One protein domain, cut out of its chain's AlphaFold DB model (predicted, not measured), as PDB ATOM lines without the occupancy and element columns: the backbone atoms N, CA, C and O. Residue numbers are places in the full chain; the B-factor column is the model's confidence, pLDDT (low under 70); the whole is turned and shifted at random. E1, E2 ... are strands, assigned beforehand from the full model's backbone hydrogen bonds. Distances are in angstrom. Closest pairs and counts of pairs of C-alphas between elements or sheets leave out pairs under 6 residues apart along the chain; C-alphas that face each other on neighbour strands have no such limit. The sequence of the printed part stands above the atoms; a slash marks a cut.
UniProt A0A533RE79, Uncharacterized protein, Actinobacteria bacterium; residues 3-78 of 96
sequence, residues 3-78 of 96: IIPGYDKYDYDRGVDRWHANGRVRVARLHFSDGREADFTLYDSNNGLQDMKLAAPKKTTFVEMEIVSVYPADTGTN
ATOM      1  N   ILE A   3     406.182  46.408 161.265       96.25
ATOM      2  CA  ILE A   3     406.034  45.898 159.894       96.25
ATOM      3  C   ILE A   3     406.015  44.377 159.853       96.25
ATOM      4  O   ILE A   3     406.581  43.735 160.732       96.25
ATOM      5  N   ILE A   4     405.406  43.817 158.811       96.44
ATOM      6  CA  ILE A   4     405.681  42.443 158.378       96.44
ATOM      7  C   ILE A   4     406.733  42.541 157.261       96.44
ATOM      8  O   ILE A   4     406.391  43.013 156.171       96.44
ATOM      9  N   PRO A   5     408.006  42.173 157.510       95.06
ATOM     10  CA  PRO A   5     409.131  42.512 156.631       95.06
ATOM     11  C   PRO A   5     409.251  41.671 155.355       95.06
ATOM     12  O   PRO A   5     410.295  41.692 154.716       95.06
ATOM     13  N   GLY A   6     408.221  40.927 154.978       93.12
ATOM     14  CA  GLY A   6     408.212  40.101 153.778       93.12
ATOM     15  C   GLY A   6     406.810  39.963 153.214       93.12
ATOM     16  O   GLY A   6     405.869  40.598 153.709       93.12
ATOM     17  N   TYR A   7     406.663  39.127 152.189       90.56
ATOM     18  CA  TYR A   7     405.375  38.805 151.588       90.56
ATOM     19  C   TYR A   7     404.727  37.611 152.299       90.56
ATOM     20  O   TYR A   7     404.880  36.465 151.885       90.56
ATOM     21  N   ASP A   8     404.008  37.884 153.387       88.50
ATOM     22  CA  ASP A   8     403.288  36.886 154.181       88.50
ATOM     23  C   ASP A   8     401.948  36.552 153.514       88.50
ATOM     24  O   ASP A   8     400.871  36.976 153.941       88.50
ATOM     25  N   LYS A   9     402.022  35.864 152.369       84.56
ATOM     26  CA  LYS A   9     400.854  35.344 151.653       84.56
ATOM     27  C   LYS A   9     401.122  33.955 151.099       84.56
ATOM     28  O   LYS A   9     402.196  33.658 150.584       84.56
ATOM     29  N   TYR A  10     400.078  33.138 151.117       83.69
ATOM     30  CA  TYR A  10     400.075  31.843 150.453       83.69
ATOM     31  C   TYR A  10     399.536  31.969 149.023       83.69
ATOM     32  O   TYR A  10     398.474  32.556 148.800       83.69
ATOM     33  N   ASP A  11     400.258  31.409 148.055       82.31
ATOM     34  CA  ASP A  11     399.794  31.249 146.677       82.31
ATOM     35  C   ASP A  11     399.084  29.900 146.540       82.31
ATOM     36  O   ASP A  11     399.725  28.849 146.451       82.31
ATOM     37  N   TYR A  12     397.751  29.937 146.535       82.56
ATOM     38  CA  TYR A  12     396.914  28.739 146.442       82.56
ATOM     39  C   TYR A  12     396.998  28.043 145.081       82.56
ATOM     40  O   TYR A  12     396.877  26.821 145.032       82.56
ATOM     41  N   ASP A  13     397.245  28.783 143.997       81.69
ATOM     42  CA  ASP A  13     397.314  28.214 142.646       81.69
ATOM     43  C   ASP A  13     398.595  27.395 142.458       81.69
ATOM     44  O   ASP A  13     398.618  26.414 141.711       81.69
ATOM     45  N   ARG A  14     399.673  27.788 143.146       76.31
ATOM     46  CA  ARG A  14     400.979  27.108 143.095       76.31
ATOM     47  C   ARG A  14     401.267  26.236 144.313       76.31
ATOM     48  O   ARG A  14     402.224  25.467 144.280       76.31
ATOM     49  N   GLY A  15     400.467  26.345 145.369       80.69
ATOM     50  CA  GLY A  15     400.672  25.632 146.626       80.69
ATOM     51  C   GLY A  15     401.930  26.073 147.383       80.69
ATOM     52  O   GLY A  15     402.556  25.251 148.053       80.69
ATOM     53  N   VAL A  16     402.333  27.343 147.256       78.88
ATOM     54  CA  VAL A  16     403.619  27.859 147.759       78.88
ATOM     55  C   VAL A  16     403.406  28.969 148.785       78.88
ATOM     56  O   VAL A  16     402.680  29.931 148.533       78.88
ATOM     57  N   ASP A  17     404.104  28.864 149.918       83.06
ATOM     58  CA  ASP A  17     404.310  29.984 150.837       83.06
ATOM     59  C   ASP A  17     405.283  30.984 150.199       83.06
ATOM     60  O   ASP A  17     406.422  30.641 149.866       83.06
ATOM     61  N   ARG A  18     404.819  32.216 149.981       85.44
ATOM     62  CA  ARG A  18     405.608  33.243 149.305       85.44
ATOM     63  C   ARG A  18     406.567  33.980 150.237       85.44
ATOM     64  O   ARG A  18     407.393  34.730 149.724       85.44
ATOM     65  N   TRP A  19     406.540  33.722 151.547       88.62
ATOM     66  CA  TRP A  19     407.471  34.338 152.494       88.62
ATOM     67  C   TRP A  19     408.924  34.166 152.034       88.62
ATOM     68  O   TRP A  19     409.680  35.129 151.896       88.62
ATOM     69  N   HIS A  20     409.277  32.932 151.682       87.62
ATOM     70  CA  HIS A  20     410.615  32.551 151.238       87.62
ATOM     71  C   HIS A  20     410.892  32.824 149.749       87.62
ATOM     72  O   HIS A  20     412.007  32.600 149.273       87.62
ATOM     73  N   ALA A  21     409.893  33.296 148.997       87.06
ATOM     74  CA  ALA A  21     410.002  33.526 147.559       87.06
ATOM     75  C   ALA A  21     410.492  34.939 147.206       87.06
ATOM     76  O   ALA A  21     410.899  35.170 146.074       87.06
ATOM     77  N   ASN A  22     410.465  35.873 148.159       87.69
ATOM     78  CA  ASN A  22     410.831  37.273 147.954       87.69
ATOM     79  C   ASN A  22     411.948  37.718 148.903       87.69
ATOM     80  O   ASN A  22     412.217  37.078 149.921       87.69
ATOM     81  N   GLY A  23     412.580  38.846 148.575       90.94
ATOM     82  CA  GLY A  23     413.471  39.545 149.489       90.94
ATOM     83  C   GLY A  23     412.698  40.048 150.707       90.94
ATOM     84  O   GLY A  23     411.662  40.711 150.574       90.94
ATOM     85  N   ARG A  24     413.213  39.736 151.895       93.81
ATOM     86  CA  ARG A  24     412.613  40.123 153.180       93.81
ATOM     87  C   ARG A  24     413.501  41.158 153.847       93.81
ATOM     88  O   ARG A  24     414.711  40.972 153.925       93.81
ATOM     89  N   VAL A  25     412.937  42.261 154.317       95.94
ATOM     90  CA  VAL A  25     413.685  43.360 154.935       95.94
ATOM     91  C   VAL A  25     414.466  42.839 156.143       95.94
ATOM     92  O   VAL A  25     413.888  42.329 157.098       95.94
ATOM     93  N   ARG A  26     415.794  42.990 156.102       96.69
ATOM     94  CA  ARG A  26     416.702  42.626 157.196       96.69
ATOM     95  C   ARG A  26     417.093  43.842 158.013       96.69
ATOM     96  O   ARG A  26     417.053  43.790 159.236       96.69
ATOM     97  N   VAL A  27     417.499  44.917 157.343       97.81
ATOM     98  CA  VAL A  27     417.816  46.190 157.993       97.81
ATOM     99  C   VAL A  27     416.958  47.273 157.371       97.81
ATOM    100  O   VAL A  27     416.999  47.475 156.157       97.81
ATOM    101  N   ALA A  28     416.202  47.959 158.219       98.12
ATOM    102  CA  ALA A  28     415.417  49.126 157.865       98.12
ATOM    103  C   ALA A  28     415.986  50.355 158.573       98.12
ATOM    104  O   ALA A  28     416.291  50.305 159.767       98.12
ATOM    105  N   ARG A  29     416.088  51.463 157.847       98.25
ATOM    106  CA  ARG A  29     416.445  52.771 158.386       98.25
ATOM    107  C   ARG A  29     415.230  53.675 158.354       98.25
ATOM    108  O   ARG A  29     414.605  53.839 157.312       98.25
ATOM    109  N   LEU A  30     414.889  54.251 159.500       97.25
ATOM    110  CA  LEU A  30     413.813  55.228 159.603       97.25
ATOM    111  C   LEU A  30     414.375  56.644 159.563       97.25
ATOM    112  O   LEU A  30     415.154  57.015 160.442       97.25
ATOM    113  N   HIS A  31     413.915  57.427 158.596       97.50
ATOM    114  CA  HIS A  31     414.197  58.849 158.429       97.50
ATOM    115  C   HIS A  31     413.037  59.678 158.985       97.50
ATOM    116  O   HIS A  31     411.865  59.392 158.724       97.50
ATOM    117  N   PHE A  32     413.357  60.707 159.768       96.62
ATOM    118  CA  PHE A  32     412.378  61.572 160.436       96.62
ATOM    119  C   PHE A  32     412.431  63.003 159.891       96.62
ATOM    120  O   PHE A  32     413.435  63.437 159.330       96.62
ATOM    121  N   SER A  33     411.370  63.784 160.117       96.94
ATOM    122  CA  SER A  33     411.271  65.156 159.597       96.94
ATOM    123  C   SER A  33     412.276  66.145 160.182       96.94
ATOM    124  O   SER A  33     412.421  67.245 159.660       96.94
ATOM    125  N   ASP A  34     412.947  65.779 161.272       95.25
ATOM    126  CA  ASP A  34     414.029  66.553 161.885       95.25
ATOM    127  C   ASP A  34     415.422  66.182 161.341       95.25
ATOM    128  O   ASP A  34     416.429  66.665 161.861       95.25
ATOM    129  N   GLY A  35     415.489  65.325 160.314       95.75
ATOM    130  CA  GLY A  35     416.729  64.856 159.696       95.75
ATOM    131  C   GLY A  35     417.469  63.789 160.503       95.75
ATOM    132  O   GLY A  35     418.583  63.423 160.145       95.75
ATOM    133  N   ARG A  36     416.898  63.295 161.610       94.81
ATOM    134  CA  ARG A  36     417.483  62.169 162.346       94.81
ATOM    135  C   ARG A  36     417.151  60.852 161.660       94.81
ATOM    136  O   ARG A  36     416.122  60.718 161.005       94.81
ATOM    137  N   GLU A  37     417.968  59.851 161.967       97.06
ATOM    138  CA  GLU A  37     417.830  58.486 161.466       97.06
ATOM    139  C   GLU A  37     417.784  57.489 162.635       97.06
ATOM    140  O   GLU A  37     418.149  57.822 163.772       97.06
ATOM    141  N   ALA A  38     417.286  56.279 162.390       96.75
ATOM    142  CA  ALA A  38     417.408  55.149 163.307       96.75
ATOM    143  C   ALA A  38     417.387  53.825 162.536       96.75
ATOM    144  O   ALA A  38     416.446  53.576 161.784       96.75
ATOM    145  N   ASP A  39     418.389  52.978 162.777       98.00
ATOM    146  CA  ASP A  39     418.518  51.667 162.139       98.00
ATOM    147  C   ASP A  39     417.910  50.567 163.012       98.00
ATOM    148  O   ASP A  39     418.083  50.545 164.233       98.00
ATOM    149  N   PHE A  40     417.223  49.630 162.365       98.06
ATOM    150  CA  PHE A  40     416.585  48.485 163.000       98.06
ATOM    151  C   PHE A  40     416.906  47.207 162.236       98.06
ATOM    152  O   PHE A  40     416.783  47.157 161.013       98.06
ATOM    153  N   THR A  41     417.265  46.160 162.977       97.81
ATOM    154  CA  THR A  41     417.415  44.806 162.437       97.81
ATOM    155  C   THR A  41     416.137  44.023 162.686       97.81
ATOM    156  O   THR A  41     415.657  43.960 163.817       97.81
ATOM    157  N   LEU A  42     415.616  43.410 161.631       97.19
ATOM    158  CA  LEU A  42     414.447  42.543 161.641       97.19
ATOM    159  C   LEU A  42     414.893  41.089 161.477       97.19
ATOM    160  O   LEU A  42     415.978  40.811 160.960       97.19
ATOM    161  N   TYR A  43     414.072  40.161 161.952       95.31
ATOM    162  CA  TYR A  43     414.423  38.750 162.063       95.31
ATOM    163  C   TYR A  43     413.707  37.910 161.011       95.31
ATOM    164  O   TYR A  43     412.484  37.947 160.920       95.31
ATOM    165  N   ASP A  44     414.455  37.087 160.276       91.88
ATOM    166  CA  ASP A  44     413.890  36.226 159.226       91.88
ATOM    167  C   ASP A  44     412.944  35.141 159.771       91.88
ATOM    168  O   ASP A  44     412.003  34.709 159.113       91.88
ATOM    169  N   SER A  45     413.167  34.724 161.021       88.19
ATOM    170  CA  SER A  45     412.398  33.667 161.685       88.19
ATOM    171  C   SER A  45     411.011  34.104 162.167       88.19
ATOM    172  O   SER A  45     410.336  33.323 162.833       88.19
ATOM    173  N   ASN A  46     410.605  35.352 161.921       89.25
ATOM    174  CA  ASN A  46     409.309  35.881 162.336       89.25
ATOM    175  C   ASN A  46     408.569  36.479 161.130       89.25
ATOM    176  O   ASN A  46     408.834  37.613 160.730       89.25
ATOM    177  N   ASN A  47     407.605  35.725 160.597       88.88
ATOM    178  CA  ASN A  47     406.718  36.161 159.518       88.88
ATOM    179  C   ASN A  47     405.553  37.055 159.987       88.88
ATOM    180  O   ASN A  47     404.770  37.525 159.171       88.88
ATOM    181  N   GLY A  48     405.455  37.333 161.288       92.62
ATOM    182  CA  GLY A  48     404.483  38.255 161.863       92.62
ATOM    183  C   GLY A  48     404.972  39.705 161.955       92.62
ATOM    184  O   GLY A  48     406.026  40.089 161.446       92.62
ATOM    185  N   LEU A  49     404.177  40.534 162.641       95.44
ATOM    186  CA  LEU A  49     404.515  41.932 162.925       95.44
ATOM    187  C   LEU A  49     405.767  42.020 163.809       95.44
ATOM    188  O   LEU A  49     405.834  41.407 164.874       95.44
ATOM    189  N   GLN A  50     406.722  42.844 163.387       96.75
ATOM    190  CA  GLN A  50     407.961  43.129 164.105       96.75
ATOM    191  C   GLN A  50     408.059  44.605 164.479       96.75
ATOM    192  O   GLN A  50     407.715  45.484 163.685       96.75
ATOM    193  N   ASP A  51     408.560  44.873 165.684       95.00
ATOM    194  CA  ASP A  51     408.631  46.212 166.257       95.00
ATOM    195  C   ASP A  51     409.947  46.922 165.924       95.00
ATOM    196  O   ASP A  51     411.029  46.508 166.333       95.00
ATOM    197  N   MET A  52     409.842  48.086 165.287       94.81
ATOM    198  CA  MET A  52     410.904  49.093 165.218       94.81
ATOM    199  C   MET A  52     410.630  50.149 166.290       94.81
ATOM    200  O   MET A  52     409.987  51.184 166.047       94.81
ATOM    201  N   LYS A  53     411.032  49.822 167.526       93.12
ATOM    202  CA  LYS A  53     410.771  50.631 168.722       93.12
ATOM    203  C   LYS A  53     411.885  51.649 168.950       93.12
ATOM    204  O   LYS A  53     413.028  51.293 169.216       93.12
ATOM    205  N   LEU A  54     411.531  52.929 168.902       91.81
ATOM    206  CA  LEU A  54     412.451  54.014 169.235       91.81
ATOM    207  C   LEU A  54     412.761  54.018 170.739       91.81
ATOM    208  O   LEU A  54     411.878  53.765 171.557       91.81
ATOM    209  N   ALA A  55     414.001  54.361 171.098       89.06
ATOM    210  CA  ALA A  55     414.425  54.489 172.495       89.06
ATOM    211  C   ALA A  55     413.690  55.617 173.245       89.06
ATOM    212  O   ALA A  55     413.516  55.547 174.458       89.06
ATOM    213  N   ALA A  56     413.254  56.645 172.515       88.56
ATOM    214  CA  ALA A  56     412.462  57.755 173.024       88.56
ATOM    215  C   ALA A  56     411.420  58.187 171.973       88.56
ATOM    216  O   ALA A  56     411.665  58.010 170.772       88.56
ATOM    217  N   PRO A  57     410.285  58.776 172.396       88.94
ATOM    218  CA  PRO A  57     409.313  59.352 171.473       88.94
ATOM    219  C   PRO A  57     409.961  60.406 170.566       88.94
ATOM    220  O   PRO A  57     410.787  61.204 171.012       88.94
ATOM    221  N   LYS A  58     409.551  60.446 169.294       89.00
ATOM    222  CA  LYS A  58     409.972  61.476 168.335       89.00
ATOM    223  C   LYS A  58     408.754  62.204 167.781       89.00
ATOM    224  O   LYS A  58     407.864  61.579 167.211       89.00
ATOM    225  N   LYS A  59     408.731  63.533 167.917       92.75
ATOM    226  CA  LYS A  59     407.757  64.382 167.224       92.75
ATOM    227  C   LYS A  59     408.203  64.527 165.771       92.75
ATOM    228  O   LYS A  59     409.284  65.048 165.525       92.75
ATOM    229  N   THR A  60     407.388  64.062 164.833       94.19
ATOM    230  CA  THR A  60     407.723  64.050 163.404       94.19
ATOM    231  C   THR A  60     406.472  64.274 162.557       94.19
ATOM    232  O   THR A  60     405.370  63.950 163.001       94.19
ATOM    233  N   THR A  61     406.626  64.833 161.358       95.62
ATOM    234  CA  THR A  61     405.528  64.983 160.381       95.62
ATOM    235  C   THR A  61     405.528  63.894 159.314       95.62
ATOM    236  O   THR A  61     404.490  63.635 158.712       95.62
ATOM    237  N   PHE A  62     406.667  63.231 159.113       95.31
ATOM    238  CA  PHE A  62     406.784  62.052 158.266       95.31
ATOM    239  C   PHE A  62     407.684  61.003 158.912       95.31
ATOM    240  O   PHE A  62     408.492  61.296 159.797       95.31
ATOM    241  N   VAL A  63     407.537  59.771 158.449       95.25
ATOM    242  CA  VAL A  63     408.517  58.709 158.651       95.25
ATOM    243  C   VAL A  63     408.742  58.097 157.281       95.25
ATOM    244  O   VAL A  63     407.788  57.637 156.658       95.25
ATOM    245  N   GLU A  64     409.978  58.124 156.809       96.62
ATOM    246  CA  GLU A  64     410.390  57.387 155.619       96.62
ATOM    247  C   GLU A  64     411.151  56.142 156.074       96.62
ATOM    248  O   GLU A  64     411.924  56.193 157.029       96.62
ATOM    249  N   MET A  65     410.887  55.009 155.426       97.06
ATOM    250  CA  MET A  65     411.594  53.760 155.680       97.06
ATOM    251  C   MET A  65     412.439  53.413 154.462       97.06
ATOM    252  O   MET A  65     411.907  53.088 153.403       97.06
ATOM    253  N   GLU A  66     413.750  53.430 154.648       97.69
ATOM    254  CA  GLU A  66     414.724  52.935 153.688       97.69
ATOM    255  C   GLU A  66     415.040  51.465 153.991       97.69
ATOM    256  O   GLU A  66     415.298  51.082 155.136       97.69
ATOM    257  N   ILE A  67     415.035  50.629 152.955       96.50
ATOM    258  CA  ILE A  67     415.455  49.230 153.050       96.50
ATOM    259  C   ILE A  67     416.956  49.177 152.769       96.50
ATOM    260  O   ILE A  67     417.384  49.258 151.622       96.50
ATOM    261  N   VAL A  68     417.753  49.035 153.828       97.94
ATOM    262  CA  VAL A  68     419.223  49.045 153.749       97.94
ATOM    263  C   VAL A  68     419.761  47.681 153.319       97.94
ATOM    264  O   VAL A  68     420.751  47.585 152.598       97.94
ATOM    265  N   SER A  69     419.131  46.596 153.777       96.38
ATOM    266  CA  SER A  69     419.475  45.241 153.338       96.38
ATOM    267  C   SER A  69     418.305  44.279 153.483       96.38
ATOM    268  O   SER A  69     417.376  44.513 154.260       96.38
ATOM    269  N   VAL A  70     418.391  43.163 152.762       95.19
ATOM    270  CA  VAL A  70     417.387  42.098 152.754       95.19
ATOM    271  C   VAL A  70     418.010  40.745 153.084       95.19
ATOM    272  O   VAL A  70     419.190  40.505 152.818       95.19
ATOM    273  N   TYR A  71     417.210  39.849 153.650       93.06
ATOM    274  CA  TYR A  71     417.412  38.420 153.497       93.06
ATOM    275  C   TYR A  71     417.025  38.051 152.062       93.06
ATOM    276  O   TYR A  71     415.934  38.428 151.620       93.06
ATOM    277  N   PRO A  72     417.911  37.378 151.311       89.81
ATOM    278  CA  PRO A  72     417.591  36.981 149.952       89.81
ATOM    279  C   PRO A  72     416.476  35.936 149.965       89.81
ATOM    280  O   PRO A  72     416.367  35.142 150.905       89.81
ATOM    281  N   ALA A  73     415.691  35.901 148.892       88.12
ATOM    282  CA  ALA A  73     414.836  34.755 148.646       88.12
ATOM    283  C   ALA A  73     415.689  33.482 148.561       88.12
ATOM    284  O   ALA A  73     416.771  33.463 147.970       88.12
ATOM    285  N   ASP A  74     415.183  32.424 149.167       84.00
ATOM    286  CA  ASP A  74     415.776  31.093 149.227       84.00
ATOM    287  C   ASP A  74     414.919  30.061 148.481       84.00
ATOM    288  O   ASP A  74     415.342  28.923 148.276       84.00
ATOM    289  N   THR A  75     413.740  30.474 148.006       80.00
ATOM    290  CA  THR A  75     412.848  29.696 147.142       80.00
ATOM    291  C   THR A  75     412.283  30.571 146.012       80.00
ATOM    292  O   THR A  75     412.514  31.777 145.974       80.00
ATOM    293  N   GLY A  76     411.530  29.975 145.082       69.38
ATOM    294  CA  GLY A  76     410.847  30.709 144.010       69.38
ATOM    295  C   GLY A  76     411.644  30.835 142.709       69.38
ATOM    296  O   GLY A  76     412.668  30.181 142.509       69.38
ATOM    297  N   THR A  77     411.118  31.629 141.774       63.03
ATOM    298  CA  THR A  77     411.796  31.911 140.499       63.03
ATOM    299  C   THR A  77     412.732  33.112 140.643       63.03
ATOM    300  O   THR A  77     412.537  33.951 141.518       63.03
ATOM    301  N   ASN A  78     413.722  33.251 139.750       59.25
ATOM    302  CA  ASN A  78     414.659  34.389 139.766       59.25
ATOM    303  C   ASN A  78     413.973  35.766 139.775       59.25
ATOM    304  O   ASN A  78     414.585  36.733 140.214       59.25
TER     305      ASN A  78
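Overview. This is residues 3 to 78 of the 96 residues of an uncharacterized protein of Actinobacteria bacterium (UniProt A0A533RE79). What is seen first? With little regular structure, this is a rod: a strongly twisted three-stranded sheet, lengthened at one end by the loop of residues 7 to 17, with residues 42 to 62 folding back along it. What builds it? The 76 printed residues hold no named helix and strands E1, E2, E3; the antiparallel sheet runs E2, E1, E3. The class is all strand, with 24 residues in named elements. How compact? Loose: radius of gyration of the C-alphas 14.8 A, spans 45 by 20 by 20 A.

Along the chain. Where is E1? Residues 23 to 32, 24.6 A, from C-alpha 23 at (413.471, 39.545, 149.489), bending 64 degrees at residue 26. And its neighbours? E2 is residues 37 to 41; E3, residues 63 to 71, 22.7 A, bends 57 degrees at residue 68 and ends at C-alpha 71 (417.412, 38.420, 153.497).

Arrangement. How do E1 and E3 pair? Antiparallel, 153 degrees; N 29 and O 66 are 2.8 A apart, within hydrogen-bond range. And E2? Hairpin E1 and E2 is antiparallel, 157 degrees, with N 30 and O 38 at 2.8 A; E2 and E3 are apart.

Size, cuts and confidence. How long? The farthest C-alphas, Asp 13 and Asp 34, are 46.0 A apart. Which link is long? E2 to E3, 21 residues; the printed part has no cut. Where is confidence low? Residues 76 to 78 are under 70.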